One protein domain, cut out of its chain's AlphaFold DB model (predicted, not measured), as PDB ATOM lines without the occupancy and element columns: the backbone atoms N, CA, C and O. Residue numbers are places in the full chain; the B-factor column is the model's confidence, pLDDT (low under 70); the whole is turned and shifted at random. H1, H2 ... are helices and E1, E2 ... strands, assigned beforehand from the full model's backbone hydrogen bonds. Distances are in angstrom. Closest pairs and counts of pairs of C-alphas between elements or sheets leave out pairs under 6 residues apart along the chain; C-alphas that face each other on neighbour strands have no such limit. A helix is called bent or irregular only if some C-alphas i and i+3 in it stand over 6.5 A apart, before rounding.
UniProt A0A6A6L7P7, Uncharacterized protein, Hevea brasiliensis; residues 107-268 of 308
ATOM      1  N   ASN A 107     258.666 230.453 181.355       76.44
ATOM      2  CA  ASN A 107     258.934 230.189 182.758       76.44
ATOM      3  C   ASN A 107     259.182 228.692 182.978       76.44
ATOM      4  O   ASN A 107     260.251 228.308 183.437       76.44
ATOM      5  N   TYR A 108     258.289 227.823 182.504       72.75
ATOM      6  CA  TYR A 108     258.448 226.362 182.567       72.75
ATOM      7  C   TYR A 108     259.779 225.877 181.992       72.75
ATOM      8  O   TYR A 108     260.475 225.060 182.593       72.75
ATOM      9  N   ARG A 109     260.168 226.442 180.845       75.25
ATOM     10  CA  ARG A 109     261.386 226.056 180.126       75.25
ATOM     11  C   ARG A 109     262.656 226.340 180.927       75.25
ATOM     12  O   ARG A 109     263.654 225.655 180.725       75.25
ATOM     13  N   MET A 110     262.620 227.286 181.870       72.75
ATOM     14  CA  MET A 110     263.744 227.541 182.777       72.75
ATOM     15  C   MET A 110     264.010 226.398 183.760       72.75
ATOM     16  O   MET A 110     265.152 226.225 184.174       72.75
ATOM     17  N   GLY A 111     262.992 225.623 184.143       73.81
ATOM     18  CA  GLY A 111     263.156 224.492 185.062       73.81
ATOM     19  C   GLY A 111     263.737 223.238 184.403       73.81
ATOM     20  O   GLY A 111     264.231 222.347 185.093       73.81
ATOM     21  N   VAL A 112     263.713 223.160 183.068       77.06
ATOM     22  CA  VAL A 112     264.047 221.940 182.315       77.06
ATOM     23  C   VAL A 112     265.513 221.512 182.446       77.06
ATOM     24  O   VAL A 112     265.743 220.317 182.639       77.06
ATOM     25  N   PRO A 113     266.522 222.408 182.373       76.88
ATOM     26  CA  PRO A 113     267.919 222.013 182.570       76.88
ATOM     27  C   PRO A 113     268.165 221.358 183.930       76.88
ATOM     28  O   PRO A 113     268.802 220.312 183.999       76.88
ATOM     29  N   LEU A 114     267.579 221.903 184.999       75.38
ATOM     30  CA  LEU A 114     267.644 221.267 186.309       75.38
ATOM     31  C   LEU A 114     266.978 219.893 186.293       75.38
ATOM     32  O   LEU A 114     267.547 218.938 186.811       75.38
ATOM     33  N   LEU A 115     265.761 219.796 185.754       78.50
ATOM     34  CA  LEU A 115     265.030 218.534 185.742       78.50
ATOM     35  C   LEU A 115     265.856 217.430 185.061       78.50
ATOM     36  O   LEU A 115     265.920 216.314 185.573       78.50
ATOM     37  N   LYS A 116     266.554 217.768 183.965       80.12
ATOM     38  CA  LYS A 116     267.522 216.879 183.300       80.12
ATOM     39  C   LYS A 116     268.634 216.434 184.250       80.12
ATOM     40  O   LYS A 116     268.903 215.239 184.339       80.12
ATOM     41  N   ASP A 117     269.252 217.365 184.970       77.88
ATOM     42  CA  ASP A 117     270.349 217.060 185.895       77.88
ATOM     43  C   ASP A 117     269.903 216.199 187.081       77.88
ATOM     44  O   ASP A 117     270.619 215.275 187.470       77.88
ATOM     45  N   VAL A 118     268.718 216.463 187.637       80.56
ATOM     46  CA  VAL A 118     268.136 215.676 188.735       80.56
ATOM     47  C   VAL A 118     267.908 214.236 188.288       80.56
ATOM     48  O   VAL A 118     268.364 213.306 188.954       80.56
ATOM     49  N   VAL A 119     267.266 214.043 187.133       85.88
ATOM     50  CA  VAL A 119     267.012 212.712 186.561       85.88
ATOM     51  C   VAL A 119     268.323 212.000 186.258       85.88
ATOM     52  O   VAL A 119     268.495 210.844 186.636       85.88
ATOM     53  N   HIS A 120     269.282 212.696 185.648       85.81
ATOM     54  CA  HIS A 120     270.596 212.134 185.367       85.81
ATOM     55  C   HIS A 120     271.323 211.696 186.647       85.81
ATOM     56  O   HIS A 120     271.938 210.630 186.689       85.81
ATOM     57  N   SER A 121     271.233 212.491 187.714       82.19
ATOM     58  CA  SER A 121     271.833 212.161 189.006       82.19
ATOM     59  C   SER A 121     271.159 210.947 189.660       82.19
ATOM     60  O   SER A 121     271.848 210.060 190.168       82.19
ATOM     61  N   MET A 122     269.831 210.836 189.557       85.00
ATOM     62  CA  MET A 122     269.087 209.646 189.982       85.00
ATOM     63  C   MET A 122     269.521 208.398 189.202       85.00
ATOM     64  O   MET A 122     269.811 207.367 189.807       85.00
ATOM     65  N   GLU A 123     269.655 208.483 187.877       88.12
ATOM     66  CA  GLU A 123     270.138 207.370 187.048       88.12
ATOM     67  C   GLU A 123     271.549 206.920 187.442       88.12
ATOM     68  O   GLU A 123     271.832 205.720 187.501       88.12
ATOM     69  N   GLN A 124     272.444 207.863 187.747       83.88
ATOM     70  CA  GLN A 124     273.777 207.545 188.255       83.88
ATOM     71  C   GLN A 124     273.706 206.821 189.606       83.88
ATOM     72  O   GLN A 124     274.362 205.790 189.781       83.88
ATOM     73  N   ALA A 125     272.882 207.301 190.541       81.19
ATOM     74  CA  ALA A 125     272.700 206.656 191.841       81.19
ATOM     75  C   ALA A 125     272.193 205.206 191.701       81.19
ATOM     76  O   ALA A 125     272.690 204.304 192.388       81.19
ATOM     77  N   LEU A 126     271.282 204.960 190.751       83.62
ATOM     78  CA  LEU A 126     270.782 203.622 190.422       83.62
ATOM     79  C   LEU A 126     271.872 202.708 189.848       83.62
ATOM     80  O   LEU A 126     271.983 201.552 190.268       83.62
ATOM     81  N   ARG A 127     272.713 203.210 188.932       82.38
ATOM     82  CA  ARG A 127     273.841 202.447 188.357       82.38
ATOM     83  C   ARG A 127     274.843 202.013 189.426       82.38
ATOM     84  O   ARG A 127     275.354 200.898 189.372       82.38
ATOM     85  N   HIS A 128     275.077 202.862 190.424       75.69
ATOM     86  CA  HIS A 128     275.968 202.567 191.546       75.69
ATOM     87  C   HIS A 128     275.295 201.776 192.690       75.69
ATOM     88  O   HIS A 128     275.917 201.590 193.734       75.69
ATOM     89  N   LYS A 129     274.057 201.281 192.500       67.06
ATOM     90  CA  LYS A 129     273.267 200.497 193.475       67.06
ATOM     91  C   LYS A 129     273.166 201.141 194.866       67.06
ATOM     92  O   LYS A 129     273.098 200.439 195.878       67.06
ATOM     93  N   LYS A 130     273.147 202.471 194.945       62.34
ATOM     94  CA  LYS A 130     272.998 203.154 196.233       62.34
ATOM     95  C   LYS A 130     271.558 203.004 196.714       62.34
ATOM     96  O   LYS A 130     270.615 203.265 195.974       62.34
ATOM     97  N   SER A 131     271.399 202.493 197.936       55.34
ATOM     98  CA  SER A 131     270.121 201.943 198.411       55.34
ATOM     99  C   SER A 131     269.061 203.005 198.723       55.34
ATOM    100  O   SER A 131     267.882 202.665 198.738       55.34
ATOM    101  N   ARG A 132     269.450 204.273 198.911       58.81
ATOM    102  CA  ARG A 132     268.567 205.448 198.994       58.81
ATOM    103  C   ARG A 132     269.344 206.684 198.539       58.81
ATOM    104  O   ARG A 132     270.475 206.887 198.982       58.81
ATOM    105  N   ALA A 133     268.758 207.498 197.668       60.12
ATOM    106  CA  ALA A 133     269.358 208.754 197.234       60.12
ATOM    107  C   ALA A 133     268.351 209.890 197.429       60.12
ATOM    108  O   ALA A 133     267.197 209.806 197.001       60.12
ATOM    109  N   LEU A 134     268.794 210.917 198.143       59.97
ATOM    110  CA  LEU A 134     268.005 212.069 198.526       59.97
ATOM    111  C   LEU A 134     268.489 213.284 197.739       59.97
ATOM    112  O   LEU A 134     269.625 213.736 197.906       59.97
ATOM    113  N   PHE A 135     267.615 213.818 196.893       64.12
ATOM    114  CA  PHE A 135     267.937 214.937 196.021       64.12
ATOM    115  C   PHE A 135     267.231 216.185 196.522       64.12
ATOM    116  O   PHE A 135     266.020 216.353 196.372       64.12
ATOM    117  N   LEU A 136     268.015 217.061 197.141       57.16
ATOM    118  CA  LEU A 136     267.535 218.305 197.709       57.16
ATOM    119  C   LEU A 136     267.729 219.432 196.704       57.16
ATOM    120  O   LEU A 136     268.846 219.819 196.354       57.16
ATOM    121  N   LEU A 137     266.606 219.993 196.274       52.56
ATOM    122  CA  LEU A 137     266.583 221.178 195.427       52.56
ATOM    123  C   LEU A 137     266.785 222.471 196.241       52.56
ATOM    124  O   LEU A 137     266.957 223.541 195.661       52.56
ATOM    125  N   HIS A 138     266.796 222.372 197.578       51.72
ATOM    126  CA  HIS A 138     267.158 223.435 198.515       51.72
ATOM    127  C   HIS A 138     267.667 222.859 199.853       51.72
ATOM    128  O   HIS A 138     267.329 221.735 200.217       51.72
ATOM    129  N   SER A 139     268.446 223.639 200.615       44.31
ATOM    130  CA  SER A 139     268.927 223.255 201.946       44.31
ATOM    131  C   SER A 139     267.762 223.099 202.929       44.31
ATOM    132  O   SER A 139     267.208 224.089 203.406       44.31
ATOM    133  N   VAL A 140     267.414 221.853 203.240       47.09
ATOM    134  CA  VAL A 140     266.529 221.471 204.347       47.09
ATOM    135  C   VAL A 140     267.400 221.012 205.513       47.09
ATOM    136  O   VAL A 140     268.405 220.317 205.314       47.09
ATOM    137  N   ARG A 141     267.028 221.387 206.742       45.97
ATOM    138  CA  ARG A 141     267.609 220.783 207.941       45.97
ATOM    139  C   ARG A 141     266.900 219.450 208.178       45.97
ATOM    140  O   ARG A 141     265.818 219.397 208.740       45.97
ATOM    141  N   LEU A 142     267.499 218.371 207.685       50.41
ATOM    142  CA  LEU A 142     266.981 217.020 207.882       50.41
ATOM    143  C   LEU A 142     267.409 216.517 209.260       50.41
ATOM    144  O   LEU A 142     268.434 215.855 209.388       50.41
ATOM    145  N   GLU A 143     266.637 216.838 210.295       46.94
ATOM    146  CA  GLU A 143     266.842 216.270 211.639       46.94
ATOM    147  C   GLU A 143     266.354 214.810 211.745       46.94
ATOM    148  O   GLU A 143     266.674 214.119 212.704       46.94
ATOM    149  N   GLN A 144     265.624 214.303 210.741       46.66
ATOM    150  CA  GLN A 144     264.918 213.014 210.814       46.66
ATOM    151  C   GLN A 144     265.595 211.836 210.087       46.66
ATOM    152  O   GLN A 144     265.127 210.705 210.212       46.66
ATOM    153  N   LEU A 145     266.674 212.047 209.321       51.78
ATOM    154  CA  LEU A 145     267.329 210.970 208.562       51.78
ATOM    155  C   LEU A 145     268.688 210.605 209.166       51.78
ATOM    156  O   LEU A 145     269.575 211.445 209.285       51.78
ATOM    157  N   ALA A 146     268.858 209.326 209.515       44.50
ATOM    158  CA  ALA A 146     270.092 208.811 210.099       44.50
ATOM    159  C   ALA A 146     271.300 209.035 209.155       44.50
ATOM    160  O   ALA A 146     271.233 208.622 207.983       44.50
ATOM    161  N   PRO A 147     272.405 209.641 209.637       45.62
ATOM    162  CA  PRO A 147     273.618 209.853 208.848       45.62
ATOM    163  C   PRO A 147     274.137 208.542 208.235       45.62
ATOM    164  O   PRO A 147     274.228 207.526 208.920       45.62
ATOM    165  N   GLY A 148     274.475 208.554 206.941       53.16
ATOM    166  CA  GLY A 148     275.057 207.401 206.229       53.16
ATOM    167  C   GLY A 148     274.063 206.464 205.528       53.16
ATOM    168  O   GLY A 148     274.490 205.561 204.815       53.16
ATOM    169  N   SER A 149     272.751 206.683 205.668       51.34
ATOM    170  CA  SER A 149     271.719 205.858 205.010       51.34
ATOM    171  C   SER A 149     271.295 206.351 203.619       51.34
ATOM    172  O   SER A 149     270.533 205.663 202.937       51.34
ATOM    173  N   TYR A 150     271.777 207.521 203.191       56.06
ATOM    174  CA  TYR A 150     271.399 208.169 201.938       56.06
ATOM    175  C   TYR A 150     272.585 208.896 201.296       56.06
ATOM    176  O   TYR A 150     273.465 209.411 201.984       56.06
ATOM    177  N   GLU A 151     272.589 208.970 199.965       53.97
ATOM    178  CA  GLU A 151     273.429 209.924 199.241       53.97
ATOM    179  C   GLU A 151     272.681 211.250 199.085       53.97
ATOM    180  O   GLU A 151     271.524 211.253 198.668       53.97
ATOM    181  N   ARG A 152     273.334 212.362 199.443       55.44
ATOM    182  CA  ARG A 152     272.773 213.714 199.377       55.44
ATOM    183  C   ARG A 152     273.406 214.487 198.232       55.44
ATOM    184  O   ARG A 152     274.621 214.663 198.218       55.44
ATOM    185  N   GLN A 153     272.572 215.009 197.342       54.38
ATOM    186  CA  GLN A 153     272.985 215.997 196.352       54.38
ATOM    187  C   GLN A 153     272.238 217.302 196.628       54.38
ATOM    188  O   GLN A 153     271.010 217.343 196.543       54.38
ATOM    189  N   ASP A 154     272.993 218.344 196.982       53.81
ATOM    190  CA  ASP A 154     272.465 219.686 197.212       53.81
ATOM    191  C   ASP A 154     272.676 220.563 195.986       53.81
ATOM    192  O   ASP A 154     273.796 220.746 195.500       53.81
ATOM    193  N   TYR A 155     271.589 221.174 195.544       53.16
ATOM    194  CA  TYR A 155     271.606 222.186 194.506       53.16
ATOM    195  C   TYR A 155     271.517 223.572 195.160       53.16
ATOM    196  O   TYR A 155     270.444 224.132 195.370       53.16
ATOM    197  N   GLY A 156     272.674 224.107 195.564       45.56
ATOM    198  CA  GLY A 156     272.783 225.425 196.190       45.56
ATOM    199  C   GLY A 156     272.538 226.550 195.183       45.56
ATOM    200  O   GLY A 156     273.415 226.882 194.390       45.56
ATOM    201  N   LEU A 157     271.351 227.156 195.213       47.81
ATOM    202  CA  LEU A 157     270.958 228.211 194.275       47.81
ATOM    203  C   LEU A 157     271.081 229.586 194.921       47.81
ATOM    204  O   LEU A 157     270.175 230.065 195.605       47.81
ATOM    205  N   HIS A 158     272.233 230.224 194.712       46.00
ATOM    206  CA  HIS A 158     272.541 231.509 195.345       46.00
ATOM    207  C   HIS A 158     272.062 232.745 194.574       46.00
ATOM    208  O   HIS A 158     272.283 233.875 195.004       46.00
ATOM    209  N   MET A 159     271.324 232.564 193.486       39.66
ATOM    210  CA  MET A 159     270.611 233.660 192.854       39.66
ATOM    211  C   MET A 159     269.170 233.224 192.683       39.66
ATOM    212  O   MET A 159     268.888 232.210 192.055       39.66
ATOM    213  N   GLN A 160     268.260 234.011 193.253       51.34
ATOM    214  CA  GLN A 160     266.849 233.909 192.920       51.34
ATOM    215  C   GLN A 160     266.207 232.574 193.414       51.34
ATOM    216  O   GLN A 160     265.629 231.792 192.659       51.34
ATOM    217  N   ARG A 161     266.165 232.418 194.755       53.25
ATOM    218  CA  ARG A 161     265.521 231.314 195.520       53.25
ATOM    219  C   ARG A 161     264.028 231.089 195.207       53.25
ATOM    220  O   ARG A 161     263.616 229.966 194.956       53.25
ATOM    221  N   ARG A 162     263.222 232.156 195.144       51.78
ATOM    222  CA  ARG A 162     261.763 232.093 194.871       51.78
ATOM    223  C   ARG A 162     261.409 231.561 193.470       51.78
ATOM    224  O   ARG A 162     260.318 231.077 193.212       51.78
ATOM    225  N   TRP A 163     262.344 231.693 192.547       56.28
ATOM    226  CA  TRP A 163     262.119 231.614 191.115       56.28
ATOM    227  C   TRP A 163     262.185 230.159 190.715       56.28
ATOM    228  O   TRP A 163     261.277 229.625 190.105       56.28
ATOM    229  N   PHE A 164     263.228 229.489 191.168       55.41
ATOM    230  CA  PHE A 164     263.415 228.074 190.971       55.41
ATOM    231  C   PHE A 164     262.371 227.207 191.690       55.41
ATOM    232  O   PHE A 164     261.876 226.258 191.091       55.41
ATOM    233  N   LEU A 165     261.971 227.568 192.917       54.84
ATOM    234  CA  LEU A 165     260.902 226.866 193.641       54.84
ATOM    235  C   LEU A 165     259.581 226.882 192.862       54.84
ATOM    236  O   LEU A 165     258.938 225.842 192.774       54.84
ATOM    237  N   SER A 166     259.250 228.017 192.231       57.44
ATOM    238  CA  SER A 166     258.104 228.134 191.325       57.44
ATOM    239  C   SER A 166     258.227 227.186 190.138       57.44
ATOM    240  O   SER A 166     257.316 226.411 189.906       57.44
ATOM    241  N   HIS A 167     259.360 227.159 189.429       64.50
ATOM    242  CA  HIS A 167     259.528 226.282 188.259       64.50
ATOM    243  C   HIS A 167     259.465 224.792 188.598       64.50
ATOM    244  O   HIS A 167     258.895 224.014 187.844       64.50
ATOM    245  N   VAL A 168     260.041 224.400 189.732       59.41
ATOM    246  CA  VAL A 168     260.024 223.017 190.216       59.41
ATOM    247  C   VAL A 168     258.612 222.624 190.646       59.41
ATOM    248  O   VAL A 168     258.107 221.594 190.210       59.41
ATOM    249  N   TYR A 169     257.936 223.474 191.422       64.69
ATOM    250  CA  TYR A 169     256.531 223.275 191.769       64.69
ATOM    251  C   TYR A 169     255.646 223.216 190.517       64.69
ATOM    252  O   TYR A 169     254.773 222.368 190.433       64.69
ATOM    253  N   LEU A 170     255.919 224.045 189.508       59.88
ATOM    254  CA  LEU A 170     255.214 224.072 188.225       59.88
ATOM    255  C   LEU A 170     255.306 222.756 187.445       59.88
ATOM    256  O   LEU A 170     254.363 222.407 186.739       59.88
ATOM    257  N   VAL A 171     256.441 222.059 187.539       60.47
ATOM    258  CA  VAL A 171     256.657 220.765 186.874       60.47
ATOM    259  C   VAL A 171     255.891 219.643 187.583       60.47
ATOM    260  O   VAL A 171     255.433 218.715 186.922       60.47
ATOM    261  N   PHE A 172     255.742 219.713 188.910       59.09
ATOM    262  CA  PHE A 172     255.219 218.598 189.711       59.09
ATOM    263  C   PHE A 172     253.784 218.780 190.207       59.09
ATOM    264  O   PHE A 172     253.035 217.807 190.252       59.09
ATOM    265  N   SER A 173     253.387 220.007 190.545       52.97
ATOM    266  CA  SER A 173     252.011 220.370 190.874       52.97
ATOM    267  C   SER A 173     251.245 220.559 189.574       52.97
ATOM    268  O   SER A 173     251.078 221.646 189.019       52.97
ATOM    269  N   LEU A 174     250.864 219.418 189.033       53.28
ATOM    270  CA  LEU A 174     249.917 219.295 187.955       53.28
ATOM    271  C   LEU A 174     248.599 218.934 188.686       53.28
ATOM    272  O   LEU A 174     248.589 218.076 189.564       53.28
ATOM    273  N   ASN A 175     247.487 219.604 188.410       44.78
ATOM    274  CA  ASN A 175     246.160 219.011 188.572       44.78
ATOM    275  C   ASN A 175     245.203 219.711 187.595       44.78
ATOM    276  O   ASN A 175     245.290 220.925 187.430       44.78
ATOM    277  N   ASP A 176     244.357 218.921 186.928       44.25
ATOM    278  CA  ASP A 176     243.318 219.176 185.901       44.25
ATOM    279  C   ASP A 176     243.542 220.226 184.768       44.25
ATOM    280  O   ASP A 176     243.146 219.996 183.628       44.25
ATOM    281  N   GLN A 177     244.303 221.312 184.959       50.66
ATOM    282  CA  GLN A 177     244.828 222.181 183.876       50.66
ATOM    283  C   GLN A 177     246.023 221.550 183.116       50.66
ATOM    284  O   GLN A 177     246.731 222.199 182.333       50.66
ATOM    285  N   ASN A 178     246.203 220.244 183.324       52.84
ATOM    286  CA  ASN A 178     247.340 219.397 182.975       52.84
ATOM    287  C   ASN A 178     247.722 219.435 181.493       52.84
ATOM    288  O   ASN A 178     248.907 219.450 181.167       52.84
ATOM    289  N   LEU A 179     246.750 219.517 180.577       53.94
ATOM    290  CA  LEU A 179     247.045 219.499 179.141       53.94
ATOM    291  C   LEU A 179     247.716 220.788 178.652       53.94
ATOM    292  O   LEU A 179     248.571 220.734 177.770       53.94
ATOM    293  N   LYS A 180     247.322 221.949 179.192       57.31
ATOM    294  CA  LYS A 180     247.903 223.240 178.798       57.31
ATOM    295  C   LYS A 180     249.335 223.347 179.315       57.31
ATOM    296  O   LYS A 180     250.213 223.726 178.553       57.31
ATOM    297  N   ILE A 181     249.585 222.917 180.552       57.88
ATOM    298  CA  ILE A 181     250.912 222.953 181.185       57.88
ATOM    299  C   ILE A 181     251.880 221.951 180.535       57.88
ATOM    300  O   ILE A 181     253.006 222.319 180.211       57.88
ATOM    301  N   GLN A 182     251.433 220.725 180.232       58.75
ATOM    302  CA  GLN A 182     252.228 219.751 179.464       58.75
ATOM    303  C   GLN A 182     252.527 220.219 178.030       58.75
ATOM    304  O   GLN A 182     253.520 219.811 177.431       58.75
ATOM    305  N   ARG A 183     251.669 221.080 177.467       63.75
ATOM    306  CA  ARG A 183     251.889 221.765 176.181       63.75
ATOM    307  C   ARG A 183     252.619 223.103 176.334       63.75
ATOM    308  O   ARG A 183     252.747 223.823 175.348       63.75
ATOM    309  N   GLU A 184     253.057 223.442 177.548       68.12
ATOM    310  CA  GLU A 184     253.724 224.698 177.900       68.12
ATOM    311  C   GLU A 184     252.940 225.948 177.475       68.12
ATOM    312  O   GLU A 184     253.512 226.961 177.072       68.12
ATOM    313  N   GLN A 185     251.614 225.893 177.522       72.38
ATOM    314  CA  GLN A 185     250.756 227.019 177.182       72.38
ATOM    315  C   GLN A 185     250.608 227.960 178.386       72.38
ATOM    316  O   GLN A 185     250.426 227.488 179.511       72.38
ATOM    317  N   PRO A 186     250.661 229.290 178.175       76.88
ATOM    318  CA  PRO A 186     250.327 230.259 179.210       76.88
ATOM    319  C   PRO A 186     248.926 230.016 179.779       76.88
ATOM    320  O   PRO A 186     247.982 229.772 179.022       76.88
ATOM    321  N   LEU A 187     248.798 230.105 181.100       81.25
ATOM    322  CA  LEU A 187     247.507 230.058 181.780       81.25
ATOM    323  C   LEU A 187     246.904 231.462 181.906       81.25
ATOM    324  O   LEU A 187     247.601 232.475 181.817       81.25
ATOM    325  N   GLU A 188     245.589 231.505 182.100       85.75
ATOM    326  CA  GLU A 188     244.851 232.746 182.341       85.75
ATOM    327  C   GLU A 188     245.213 233.339 183.703       85.75
ATOM    328  O   GLU A 188     245.567 232.612 184.633       85.75
ATOM    329  N   LEU A 189     245.129 234.666 183.818       88.31
ATOM    330  CA  LEU A 189     245.446 235.351 185.067       88.31
ATOM    331  C   LEU A 189     244.529 234.866 186.202       88.31
ATOM    332  O   LEU A 189     243.337 234.643 185.967       88.31
ATOM    333  N   PRO A 190     245.054 234.733 187.434       88.25
ATOM    334  CA  PRO A 190     244.246 234.327 188.573       88.25
ATOM    335  C   PRO A 190     243.084 235.314 188.796       88.25
ATOM    336  O   PRO A 190     243.315 236.528 188.781       88.25
ATOM    337  N   PRO A 191     241.852 234.829 189.045       91.31
ATOM    338  CA  PRO A 191     240.704 235.688 189.327       91.31
ATOM    339  C   PRO A 191     240.964 236.653 190.490       91.31
ATOM    340  O   PRO A 191     241.592 236.277 191.482       91.31
ATOM    341  N   ARG A 192     240.468 237.893 190.377       91.38
ATOM    342  CA  ARG A 192     240.545 238.903 191.447       91.38
ATOM    343  C   ARG A 192     239.614 238.508 192.612       91.38
ATOM    344  O   ARG A 192     238.453 238.170 192.347       91.38
ATOM    345  N   PRO A 193     240.064 238.606 193.879       91.25
ATOM    346  CA  PRO A 193     239.204 238.464 195.055       91.25
ATOM    347  C   PRO A 193     237.944 239.344 194.963       91.25
ATOM    348  O   PRO A 193     238.023 240.446 194.414       91.25
ATOM    349  N   PRO A 194     236.779 238.886 195.464       89.25
ATOM    350  CA  PRO A 194     236.570 237.732 196.351       89.25
ATOM    351  C   PRO A 194     236.411 236.379 195.634       89.25
ATOM    352  O   PRO A 194     236.129 235.376 196.285       89.25
ATOM    353  N   HIS A 195     236.569 236.325 194.308       89.88
ATOM    354  CA  HIS A 195     236.499 235.061 193.578       89.88
ATOM    355  C   HIS A 195     237.612 234.111 194.034       89.88
ATOM    356  O   HIS A 195     238.751 234.529 194.254       89.88
ATOM    357  N   SER A 196     237.281 232.823 194.146       86.69
ATOM    358  CA  SER A 196     238.277 231.787 194.417       86.69
ATOM    359  C   SER A 196     239.301 231.727 193.281       86.69
ATOM    360  O   SER A 196     238.946 231.835 192.103       86.69
ATOM    361  N   ARG A 197     240.576 231.557 193.639       85.44
ATOM    362  CA  ARG A 197     241.696 231.490 192.699       85.44
ATOM    363  C   ARG A 197     242.505 230.217 192.903       85.44
ATOM    364  O   ARG A 197     242.701 229.759 194.025       85.44
ATOM    365  N   ASN A 198     243.016 229.685 191.796       75.88
ATOM    366  CA  ASN A 198     243.739 228.409 191.755       75.88
ATOM    367  C   ASN A 198     245.264 228.578 191.856       75.88
ATOM    368  O   ASN A 198     246.004 227.607 191.728       75.88
ATOM    369  N   TRP A 199     245.746 229.806 192.051       83.88
ATOM    370  CA  TRP A 199     247.165 230.124 192.152       83.88
ATOM    371  C   TRP A 199     247.414 231.045 193.337       83.88
ATOM    372  O   TRP A 199     246.768 232.084 193.459       83.88
ATOM    373  N   TRP A 200     248.371 230.635 194.166       85.25
ATOM    374  CA  TRP A 200     248.783 231.313 195.388       85.25
ATOM    375  C   TRP A 200     250.306 231.297 195.433       85.25
ATOM    376  O   TRP A 200     250.929 230.247 195.605       85.25
ATOM    377  N   GLY A 201     250.927 232.456 195.260       81.06
ATOM    378  CA  GLY A 201     252.373 232.613 195.318       81.06
ATOM    379  C   GLY A 201     252.939 232.278 196.698       81.06
ATOM    380  O   GLY A 201     254.046 231.744 196.793       81.06
ATOM    381  N   SER A 202     252.155 232.518 197.753       82.94
ATOM    382  CA  SER A 202     252.443 232.122 199.137       82.94
ATOM    383  C   SER A 202     252.550 230.601 199.310       82.94
ATOM    384  O   SER A 202     253.374 230.142 200.097       82.94
ATOM    385  N   MET A 203     251.803 229.812 198.532       82.19
ATOM    386  CA  MET A 203     251.903 228.346 198.533       82.19
ATOM    387  C   MET A 203     253.064 227.842 197.679       82.19
ATOM    388  O   MET A 203     253.748 226.909 198.077       82.19
ATOM    389  N   VAL A 204     253.290 228.465 196.520       79.00
ATOM    390  CA  VAL A 204     254.266 228.022 195.509       79.00
ATOM    391  C   VAL A 204     255.707 228.299 195.930       79.00
ATOM    392  O   VAL A 204     256.616 227.510 195.669       79.00
ATOM    393  N   ALA A 205     255.961 229.471 196.506       78.44
ATOM    394  CA  ALA A 205     257.308 229.882 196.871       78.44
ATOM    395  C   ALA A 205     257.297 230.820 198.090       78.44
ATOM    396  O   ALA A 205     257.675 231.996 197.965       78.44
ATOM    397  N   PRO A 206     256.890 230.313 199.273       79.44
ATOM    398  CA  PRO A 206     257.004 231.057 200.519       79.44
ATOM    399  C   PRO A 206     258.469 231.337 200.866       79.44
ATOM    400  O   PRO A 206     259.411 230.758 200.306       79.44
ATOM    401  N   PHE A 207     258.683 232.227 201.835       74.50
ATOM    402  CA  PHE A 207     260.000 232.353 202.450       74.50
ATOM    403  C   PHE A 207     260.422 231.012 203.057       74.50
ATOM    404  O   PHE A 207     259.610 230.309 203.646       74.50
ATOM    405  N   ALA A 208     261.691 230.647 202.855       75.19
ATOM    406  CA  ALA A 208     262.241 229.341 203.228       75.19
ATOM    407  C   ALA A 208     261.535 228.118 202.601       75.19
ATOM    408  O   ALA A 208     261.759 226.992 203.048       75.19
ATOM    409  N   GLY A 209     260.749 228.314 201.535       76.06
ATOM    410  CA  GLY A 209     260.156 227.212 200.786       76.06
ATOM    411  C   GLY A 209     261.211 226.232 200.262       76.06
ATOM    412  O   GLY A 209     262.349 226.608 199.959       76.06
ATOM    413  N   ASN A 210     260.840 224.960 200.166       75.62
ATOM    414  CA  ASN A 210     261.743 223.895 199.750       75.62
ATOM    415  C   ASN A 210     261.055 222.911 198.803       75.62
ATOM    416  O   ASN A 210     259.843 222.730 198.826       75.62
ATOM    417  N   ASN A 211     261.850 222.293 197.935       76.69
ATOM    418  CA  ASN A 211     261.420 221.172 197.115       76.69
ATOM    419  C   ASN A 211     262.407 220.028 197.329       76.69
ATOM    420  O   ASN A 211     263.623 220.242 197.368       76.69
ATOM    421  N   LEU A 212     261.887 218.819 197.453       81.38
ATOM    422  CA  LEU A 212     262.676 217.625 197.692       81.38
ATOM    423  C   LEU A 212     262.173 216.503 196.792       81.38
ATOM    424  O   LEU A 212     260.975 216.248 196.724       81.38
ATOM    425  N   LEU A 213     263.099 215.827 196.117       85.31
ATOM    426  CA  LEU A 213     262.802 214.609 195.380       85.31
ATOM    427  C   LEU A 213     263.537 213.445 196.028       85.31
ATOM    428  O   LEU A 213     264.758 213.462 196.206       85.31
ATOM    429  N   VAL A 214     262.780 212.416 196.379       85.75
ATOM    430  CA  VAL A 214     263.283 211.233 197.066       85.75
ATOM    431  C   VAL A 214     263.192 210.049 196.124       85.75
ATOM    432  O   VAL A 214     262.109 209.725 195.640       85.75
ATOM    433  N   LEU A 215     264.327 209.392 195.878       87.19
ATOM    434  CA  LEU A 215     264.377 208.132 195.151       87.19
ATOM    435  C   LEU A 215     264.377 206.971 196.148       87.19
ATOM    436  O   LEU A 215     265.363 206.710 196.844       87.19
ATOM    437  N   HIS A 216     263.251 206.268 196.195       86.38
ATOM    438  CA  HIS A 216     263.014 205.102 197.036       86.38
ATOM    439  C   HIS A 216     263.394 203.811 196.311       86.38
ATOM    440  O   HIS A 216     263.132 203.649 195.120       86.38
ATOM    441  N   SER A 217     263.978 202.868 197.054       86.50
ATOM    442  CA  SER A 217     264.268 201.504 196.603       86.50
ATOM    443  C   SER A 217     263.376 200.525 197.363       86.50
ATOM    444  O   SER A 217     263.497 200.385 198.581       86.50
ATOM    445  N   CYS A 218     262.492 199.846 196.638       85.75
ATOM    446  CA  CYS A 218     261.504 198.910 197.166       85.75
ATOM    447  C   CYS A 218     261.679 197.540 196.485       85.75
ATOM    448  O   CYS A 218     260.892 197.182 195.612       85.75
ATOM    449  N   PRO A 219     262.704 196.747 196.858       81.19
ATOM    450  CA  PRO A 219     263.015 195.485 196.178       81.19
ATOM    451  C   PRO A 219     261.931 194.407 196.329       81.19
ATOM    452  O   PRO A 219     261.893 193.486 195.525       81.19
ATOM    453  N   ALA A 220     261.068 194.517 197.342       83.06
ATOM    454  CA  ALA A 220     259.963 193.588 197.581       83.06
ATOM    455  C   ALA A 220     258.709 193.887 196.736       83.06
ATOM    456  O   ALA A 220     257.756 193.112 196.773       83.06
ATOM    457  N   ASN A 221     258.673 195.010 196.011       83.12
ATOM    458  CA  ASN A 221     257.511 195.384 195.212       83.12
ATOM    459  C   ASN A 221     257.548 194.662 193.845       83.12
ATOM    460  O   ASN A 221     258.562 194.749 193.149       83.12
ATOM    461  N   PRO A 222     256.466 193.967 193.445       79.25
ATOM    462  CA  PRO A 222     256.429 193.202 192.199       79.25
ATOM    463  C   PRO A 222     256.313 194.072 190.938       79.25
ATOM    464  O   PRO A 222     256.693 193.623 189.861       79.25
ATOM    465  N   SER A 223     255.788 195.296 191.046       80.00
ATOM    466  CA  SER A 223     255.493 196.171 189.904       80.00
ATOM    467  C   SER A 223     256.688 197.026 189.495       80.00
ATOM    468  O   SER A 223     256.956 197.204 188.311       80.00
ATOM    469  N   SER A 224     257.411 197.593 190.459       84.56
ATOM    470  CA  SER A 224     258.569 198.447 190.187       84.56
ATOM    471  C   SER A 224     259.527 198.453 191.364       84.56
ATOM    472  O   SER A 224     259.118 198.491 192.517       84.56
ATOM    473  N   LYS A 225     260.829 198.436 191.071       86.94
ATOM    474  CA  LYS A 225     261.877 198.419 192.101       86.94
ATOM    475  C   LYS A 225     262.162 199.806 192.685       86.94
ATOM    476  O   LYS A 225     262.620 199.899 193.822       86.94
ATOM    477  N   TYR A 226     261.928 200.864 191.912       90.06
ATOM    478  CA  TYR A 226     262.290 202.229 192.278       90.06
ATOM    479  C   TYR A 226     261.122 203.186 192.088       90.06
ATOM    480  O   TYR A 226     260.444 203.142 191.059       90.06
ATOM    481  N   PHE A 227     260.935 204.069 193.064       90.56
ATOM    482  CA  PHE A 227     259.856 205.049 193.082       90.56
ATOM    483  C   PHE A 227     260.397 206.434 193.418       90.56
ATOM    484  O   PHE A 227     261.295 206.572 194.247       90.56
ATOM    485  N   ILE A 228     259.821 207.455 192.803       89.44
ATOM    486  CA  ILE A 228     260.044 208.858 193.120       89.44
ATOM    487  C   ILE A 228     258.906 209.350 193.995       89.44
ATOM    488  O   ILE A 228     257.742 209.078 193.715       89.44
ATOM    489  N   GLN A 229     259.264 210.102 195.026       89.69
ATOM    490  CA  GLN A 229     258.343 210.919 195.799       89.69
ATOM    491  C   GLN A 229     258.806 212.369 195.719       89.69
ATOM    492  O   GLN A 229     259.993 212.651 195.901       89.69
ATOM    493  N   VAL A 230     257.875 213.284 195.468       85.81
ATOM    494  CA  VAL A 230     258.152 214.720 195.459       85.81
ATOM    495  C   VAL A 230     257.507 215.346 196.686       85.81
ATOM    496  O   VAL A 230     256.344 215.084 196.986       85.81
ATOM    497  N   LEU A 231     258.272 216.160 197.406       84.75
ATOM    498  CA  LEU A 231     257.795 216.945 198.531       84.75
ATOM    499  C   LEU A 231     257.976 218.424 198.207       84.75
ATOM    500  O   LEU A 231     259.074 218.863 197.860       84.75
ATOM    501  N   HIS A 232     256.902 219.183 198.360       83.19
ATOM    502  CA  HIS A 232     256.909 220.633 198.288       83.19
ATOM    503  C   HIS A 232     256.607 221.203 199.670       83.19
ATOM    504  O   HIS A 232     255.590 220.858 200.270       83.19
ATOM    505  N   ASN A 233     257.494 222.054 200.183       83.25
ATOM    506  CA  ASN A 233     257.443 222.586 201.545       83.25
ATOM    507  C   ASN A 233     257.177 221.468 202.567       83.25
ATOM    508  O   ASN A 233     256.219 221.529 203.335       83.25
ATOM    509  N   GLU A 234     257.996 220.409 202.501       85.69
ATOM    510  CA  GLU A 234     257.935 219.218 203.371       85.69
ATOM    511  C   GLU A 234     256.640 218.390 203.293       85.69
ATOM    512  O   GLU A 234     256.474 217.426 204.038       85.69
ATOM    513  N   ARG A 235     255.736 218.702 202.359       85.31
ATOM    514  CA  ARG A 235     254.495 217.952 202.147       85.31
ATOM    515  C   ARG A 235     254.567 217.153 200.849       85.31
ATOM    516  O   ARG A 235     254.940 217.730 199.825       85.31
ATOM    517  N   PRO A 236     254.217 215.854 200.856       87.25
ATOM    518  CA  PRO A 236     254.087 215.079 199.629       87.25
ATOM    519  C   PRO A 236     253.108 215.748 198.665       87.25
ATOM    520  O   PRO A 236     252.071 216.260 199.092       87.25
ATOM    521  N   ILE A 237     253.449 215.746 197.379       84.06
ATOM    522  CA  ILE A 237     252.552 216.198 196.317       84.06
ATOM    523  C   ILE A 237     252.222 215.042 195.380       84.06
ATOM    524  O   ILE A 237     253.094 214.265 194.985       84.06
ATOM    525  N   THR A 238     250.951 214.961 195.003       85.12
ATOM    526  CA  THR A 238     250.455 213.986 194.034       85.12
ATOM    527  C   THR A 238     250.947 214.338 192.637       85.12
ATOM    528  O   THR A 238     250.888 215.501 192.238       85.12
ATOM    529  N   MET A 239     251.367 213.339 191.865       82.75
ATOM    530  CA  MET A 239     251.837 213.529 190.492       82.75
ATOM    531  C   MET A 239     250.790 213.041 189.477       82.75
ATOM    532  O   MET A 239     250.615 211.832 189.315       82.75
ATOM    533  N   PRO A 240     250.116 213.921 188.718       76.75
ATOM    534  CA  PRO A 240     249.161 213.509 187.681       76.75
ATOM    535  C   PRO A 240     249.727 212.707 186.534       76.75
ATOM    536  O   PRO A 240     249.000 211.907 185.955       76.75
ATOM    537  N   GLY A 241     251.011 212.888 186.209       75.50
ATOM    538  CA  GLY A 241     251.694 212.006 185.260       75.50
ATOM    539  C   GLY A 241     251.732 210.546 185.728       75.50
ATOM    540  O   GLY A 241     252.034 209.675 184.926       75.50
ATOM    541  N   CYS A 242     251.403 210.287 186.998       83.12
ATOM    542  CA  CYS A 242     251.449 208.985 187.654       83.12
ATOM    543  C   CYS A 242     250.142 208.710 188.424       83.12
ATOM    544  O   CYS A 242     250.161 208.358 189.605       83.12
ATOM    545  N   ASN A 243     248.988 208.934 187.779       83.31
ATOM    546  CA  ASN A 243     247.644 208.702 188.336       83.31
ATOM    547  C   ASN A 243     247.355 209.429 189.661       83.31
ATOM    548  O   ASN A 243     246.643 208.905 190.515       83.31
ATOM    549  N   ASN A 244     247.904 210.635 189.839       82.56
ATOM    550  CA  ASN A 244     247.790 211.414 191.077       82.56
ATOM    551  C   ASN A 244     248.305 210.659 192.318       82.56
ATOM    552  O   ASN A 244     247.846 210.904 193.428       82.56
ATOM    553  N   SER A 245     249.260 209.743 192.139       87.69
ATOM    554  CA  SER A 245     249.929 209.053 193.243       87.69
ATOM    555  C   SER A 245     251.041 209.919 193.842       87.69
ATOM    556  O   SER A 245     251.733 210.643 193.120       87.69
ATOM    557  N   ASP A 246     251.261 209.795 195.154       87.94
ATOM    558  CA  ASP A 246     252.408 210.386 195.866       87.94
ATOM    559  C   ASP A 246     253.733 209.695 195.508       87.94
ATOM    560  O   ASP A 246     254.815 210.272 195.641       87.94
ATOM    561  N   PHE A 247     253.648 208.441 195.058       90.12
ATOM    562  CA  PHE A 247     254.782 207.635 194.627       90.12
ATOM    563  C   PHE A 247     254.624 207.278 193.157       90.12
ATOM    564  O   PHE A 247     253.661 206.614 192.771       90.12
ATOM    565  N   CYS A 248     255.596 207.682 192.348       90.50
ATOM    566  CA  CYS A 248     255.621 207.394 190.923       90.50
ATOM    567  C   CYS A 248     256.749 206.413 190.593       90.50
ATOM    568  O   CYS A 248     257.886 206.660 191.007       90.50
ATOM    569  N   PRO A 249     256.498 205.320 189.853       92.69
ATOM    570  CA  PRO A 249     257.568 204.484 189.319       92.69
ATOM    571  C   PRO A 249     258.596 205.322 188.552       92.69
ATOM    572  O   PRO A 249     258.237 206.209 187.783       92.69
ATOM    573  N   PHE A 250     259.889 205.063 188.766       90.69
ATOM    574  CA  PHE A 250     260.944 205.927 188.215       90.69
ATOM    575  C   PHE A 250     260.920 206.022 186.679       90.69
ATOM    576  O   PHE A 250     261.187 207.085 186.123       90.69
ATOM    577  N   GLU A 251     260.577 204.934 185.986       91.06
ATOM    578  CA  GLU A 251     260.459 204.939 184.523       91.06
ATOM    579  C   GLU A 251     259.234 205.742 184.056       91.06
ATOM    580  O   GLU A 251     259.377 206.616 183.204       91.06
ATOM    581  N   GLU A 252     258.070 205.560 184.694       90.31
ATOM    582  CA  GLU A 252     256.867 206.357 184.408       90.31
ATOM    583  C   GLU A 252     257.101 207.851 184.655       90.31
ATOM    584  O   GLU A 252     256.705 208.686 183.847       90.31
ATOM    585  N   PHE A 253     257.818 208.207 185.724       88.50
ATOM    586  CA  PHE A 253     258.197 209.591 186.003       88.50
ATOM    587  C   PHE A 253     258.985 210.210 184.837       88.50
ATOM    588  O   PHE A 253     258.704 211.334 184.406       88.50
ATOM    589  N   LYS A 254     259.957 209.476 184.282       89.38
ATOM    590  CA  LYS A 254     260.750 209.956 183.143       89.38
ATOM    591  C   LYS A 254     259.899 210.117 181.885       89.38
ATOM    592  O   LYS A 254     260.046 211.115 181.182       89.38
ATOM    593  N   GLU A 255     259.020 209.167 181.599       88.38
ATOM    594  CA  GLU A 255     258.213 209.176 180.376       88.38
ATOM    595  C   GLU A 255     257.068 210.191 180.429       88.38
ATOM    596  O   GLU A 255     256.853 210.940 179.476       88.38
ATOM    597  N   MET A 256     256.360 210.253 181.554       84.31
ATOM    598  CA  MET A 256     255.113 211.008 181.675       84.31
ATOM    599  C   MET A 256     255.320 212.439 182.167       84.31
ATOM    600  O   MET A 256     254.532 213.318 181.817       84.31
ATOM    601  N   ILE A 257     256.367 212.696 182.961       80.88
ATOM    602  CA  ILE A 257     256.635 214.024 183.538       80.88
ATOM    603  C   ILE A 257     257.839 214.672 182.864       80.88
ATOM    604  O   ILE A 257     257.755 215.815 182.430       80.88
ATOM    605  N   VAL A 258     258.960 213.963 182.726       83.88
ATOM    606  CA  VAL A 258     260.205 214.581 182.242       83.88
ATOM    607  C   VAL A 258     260.200 214.757 180.724       83.88
ATOM    608  O   VAL A 258     260.421 215.864 180.231       83.88
ATOM    609  N   ALA A 259     259.934 213.690 179.964       84.31
ATOM    610  CA  ALA A 259     260.050 213.674 178.506       84.31
ATOM    611  C   ALA A 259     259.224 214.752 177.769       84.31
ATOM    612  O   ALA A 259     259.759 215.329 176.814       84.31
ATOM    613  N   PRO A 260     257.986 215.108 178.183       80.25
ATOM    614  CA  PRO A 260     257.228 216.191 177.556       80.25
ATOM    615  C   PRO A 260     257.973 217.529 177.531       80.25
ATOM    616  O   PRO A 260     257.876 218.254 176.540       80.25
ATOM    617  N   HIS A 261     258.768 217.814 178.565       76.38
ATOM    618  CA  HIS A 261     259.524 219.058 178.705       76.38
ATOM    619  C   HIS A 261     260.884 219.036 177.991       76.38
ATOM    620  O   HIS A 261     261.486 220.082 177.760       76.38
ATOM    621  N   LEU A 262     261.383 217.860 177.587       77.69
ATOM    622  CA  LEU A 262     262.663 217.738 176.872       77.69
ATOM    623  C   LEU A 262     262.571 218.110 175.383       77.69
ATOM    624  O   LEU A 262     263.603 218.176 174.716       77.69
ATOM    625  N   LYS A 263     261.363 218.368 174.863       71.44
ATOM    626  CA  LYS A 263     261.109 218.704 173.448       71.44
ATOM    627  C   LYS A 263     261.731 220.031 173.011       71.44
ATOM    628  O   LYS A 263     261.938 220.241 171.818       71.44
ATOM    629  N   HIS A 264     262.005 220.929 173.953       67.94
ATOM    630  CA  HIS A 264     262.545 222.253 173.674       67.94
ATOM    631  C   HIS A 264     264.002 222.351 174.133       67.94
ATOM    632  O   HIS A 264     264.331 222.045 175.281       67.94
ATOM    633  N   ASP A 265     264.887 222.788 173.235       68.69
ATOM    634  CA  ASP A 265     266.269 223.086 173.600       68.69
ATOM    635  C   ASP A 265     266.342 224.452 174.295       68.69
ATOM    636  O   ASP A 265     265.932 225.487 173.768       68.69
ATOM    637  N   TYR A 266     266.858 224.428 175.522       66.81
ATOM    638  CA  TYR A 266     266.989 225.601 176.373       66.81
ATOM    639  C   TYR A 266     267.901 226.662 175.739       66.81
ATOM    640  O   TYR A 266     267.615 227.859 175.810       66.81
ATOM    641  N   ASN A 267     268.962 226.231 175.051       66.69
ATOM    642  CA  ASN A 267     269.939 227.150 174.471       66.69
ATOM    643  C   ASN A 267     269.333 227.992 173.345       66.69
ATOM    644  O   ASN A 267     269.574 229.197 173.288       66.69
ATOM    645  N   THR A 268     268.473 227.403 172.511       65.62
ATOM    646  CA  THR A 268     267.814 228.113 171.402       65.62
ATOM    647  C   THR A 268     266.884 229.231 171.875       65.62
ATOM    648  O   THR A 268     266.629 230.189 171.143       65.62
TER     649      THR A 268
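This is residues 107 to 268 of the 308 residues of an uncharacterized protein of Hevea brasiliensis (UniProt A0A6A6L7P7). What shape do these coordinates make? A twisted sheet of five strands is covered on one face by helices: the long H1 and the shorter H5 run side by side in opposite ways, and H2 packs near the ends of E3 and E4 where residues 211 and 232 lie. The short H3 and H4 lie off the sheet, and the loop of residues 183 to 200 between them reaches far out and makes much of the length. What is it built of? The printed part has 162 residues, under half of them in named elements, with five helices and five strands in the order H1 E1 E2 H2 H3 H4 E3 E4 E5 H5; the class is mixed, helices and strands, in two layers, H1, H2 and H5 on one face of the mixed sheet E2 E1 E3 E4 E5. How compact is it? It is compact, with a radius of gyration of the C-alphas of 16.2 A and spans of 49 by 34 by 31 A.

Where are the strands? E3, residues 211 to 217, is 19.9 A long and begins at C-alpha 211 (261.420, 221.172, 197.115), and E4, residues 226 to 232, is 20.1 A long. E1 is residues 133 to 136, E2 residues 151 to 154 and E5 residues 247 to 249. Where are the helices? H1, residues 107 to 127, begins at C-alpha 107 (258.934, 230.189, 182.758) and is 32.0 A long; it has a kink of 28 degrees near residue 114 and is irregular, but only just, with C-alphas 110 and 113 being 6.9 A apart. H2 is residues 161 to 172, 17.4 A long, H3 residues 178 to 182 and H4 residues 201 to 204. H5, residues 250 to 261, is 16.3 A long and ends at C-alpha 261 (259.524, 219.058, 178.705).

How do the strands pair? E3, E4 and E5 form a meander, each strand the antiparallel neighbour of the one before, with N 214 and O 229 at 2.8 A and N 228 and O 248 at 2.8 A. E1 is antiparallel to E3, with N 135 and O 213 at 3.0 A, and the edge strand E2 is parallel to E1, with N 134 and O 151 at 2.8 A. What is on the sheet? H1, at a height over the sheet of 10.2 A, runs along the strands at 21 degrees to E1 on the local plane, over E1 and only just over E3, with 3 C-alphas. H5, on the same face, is over E5 at a height of 11.0 A and stands up from the sheet at 54 degrees. H2 is on the sheet too, its Leu 165 and Asn 211 of E3 having C-alphas 6.7 A apart. How do the helices meet? H1 and H5 touch at a shallow tilt of 26 degrees, opposite ways, the closest C-alphas being those of Val 112 and His 261, 6.5 A; H1 touches H2 with residues 107 to 111 alone, closest at Gly 111 and His 167, C-alphas 5.2 A apart, and is only just about perpendicular to it at 73 degrees. With its residues 165 to 169 alone H2 only just touches H4, with 3 pairs of C-alphas within 8 A, closest at Ser 166 and Val 204, 5.7 A; H3 is close to H5 but not clearly touching, the C-alphas of Gln 182 and Pro 260 being 6.4 A apart. How sound are the helix backbones? In H3 every O i to N i+4 pair is within hydrogen-bond range, against 13 of 17 in H1, 7 of 8 in H2 and 5 of 8 in H5, and H4 is too short for such a pair.

How far does it reach? The two C-alphas farthest apart, those of His 128 and Pro 194, are 53.0 A apart, and the printed part has no cut. Which links are long? Those from E1 to E2, H3 to H4 and E4 to E5; residues 141 to 147 stand free. Where is confidence low? The mean pLDDT of the printed part is 72.5, and residues 129 to 184 and 264 to 268 are under 70.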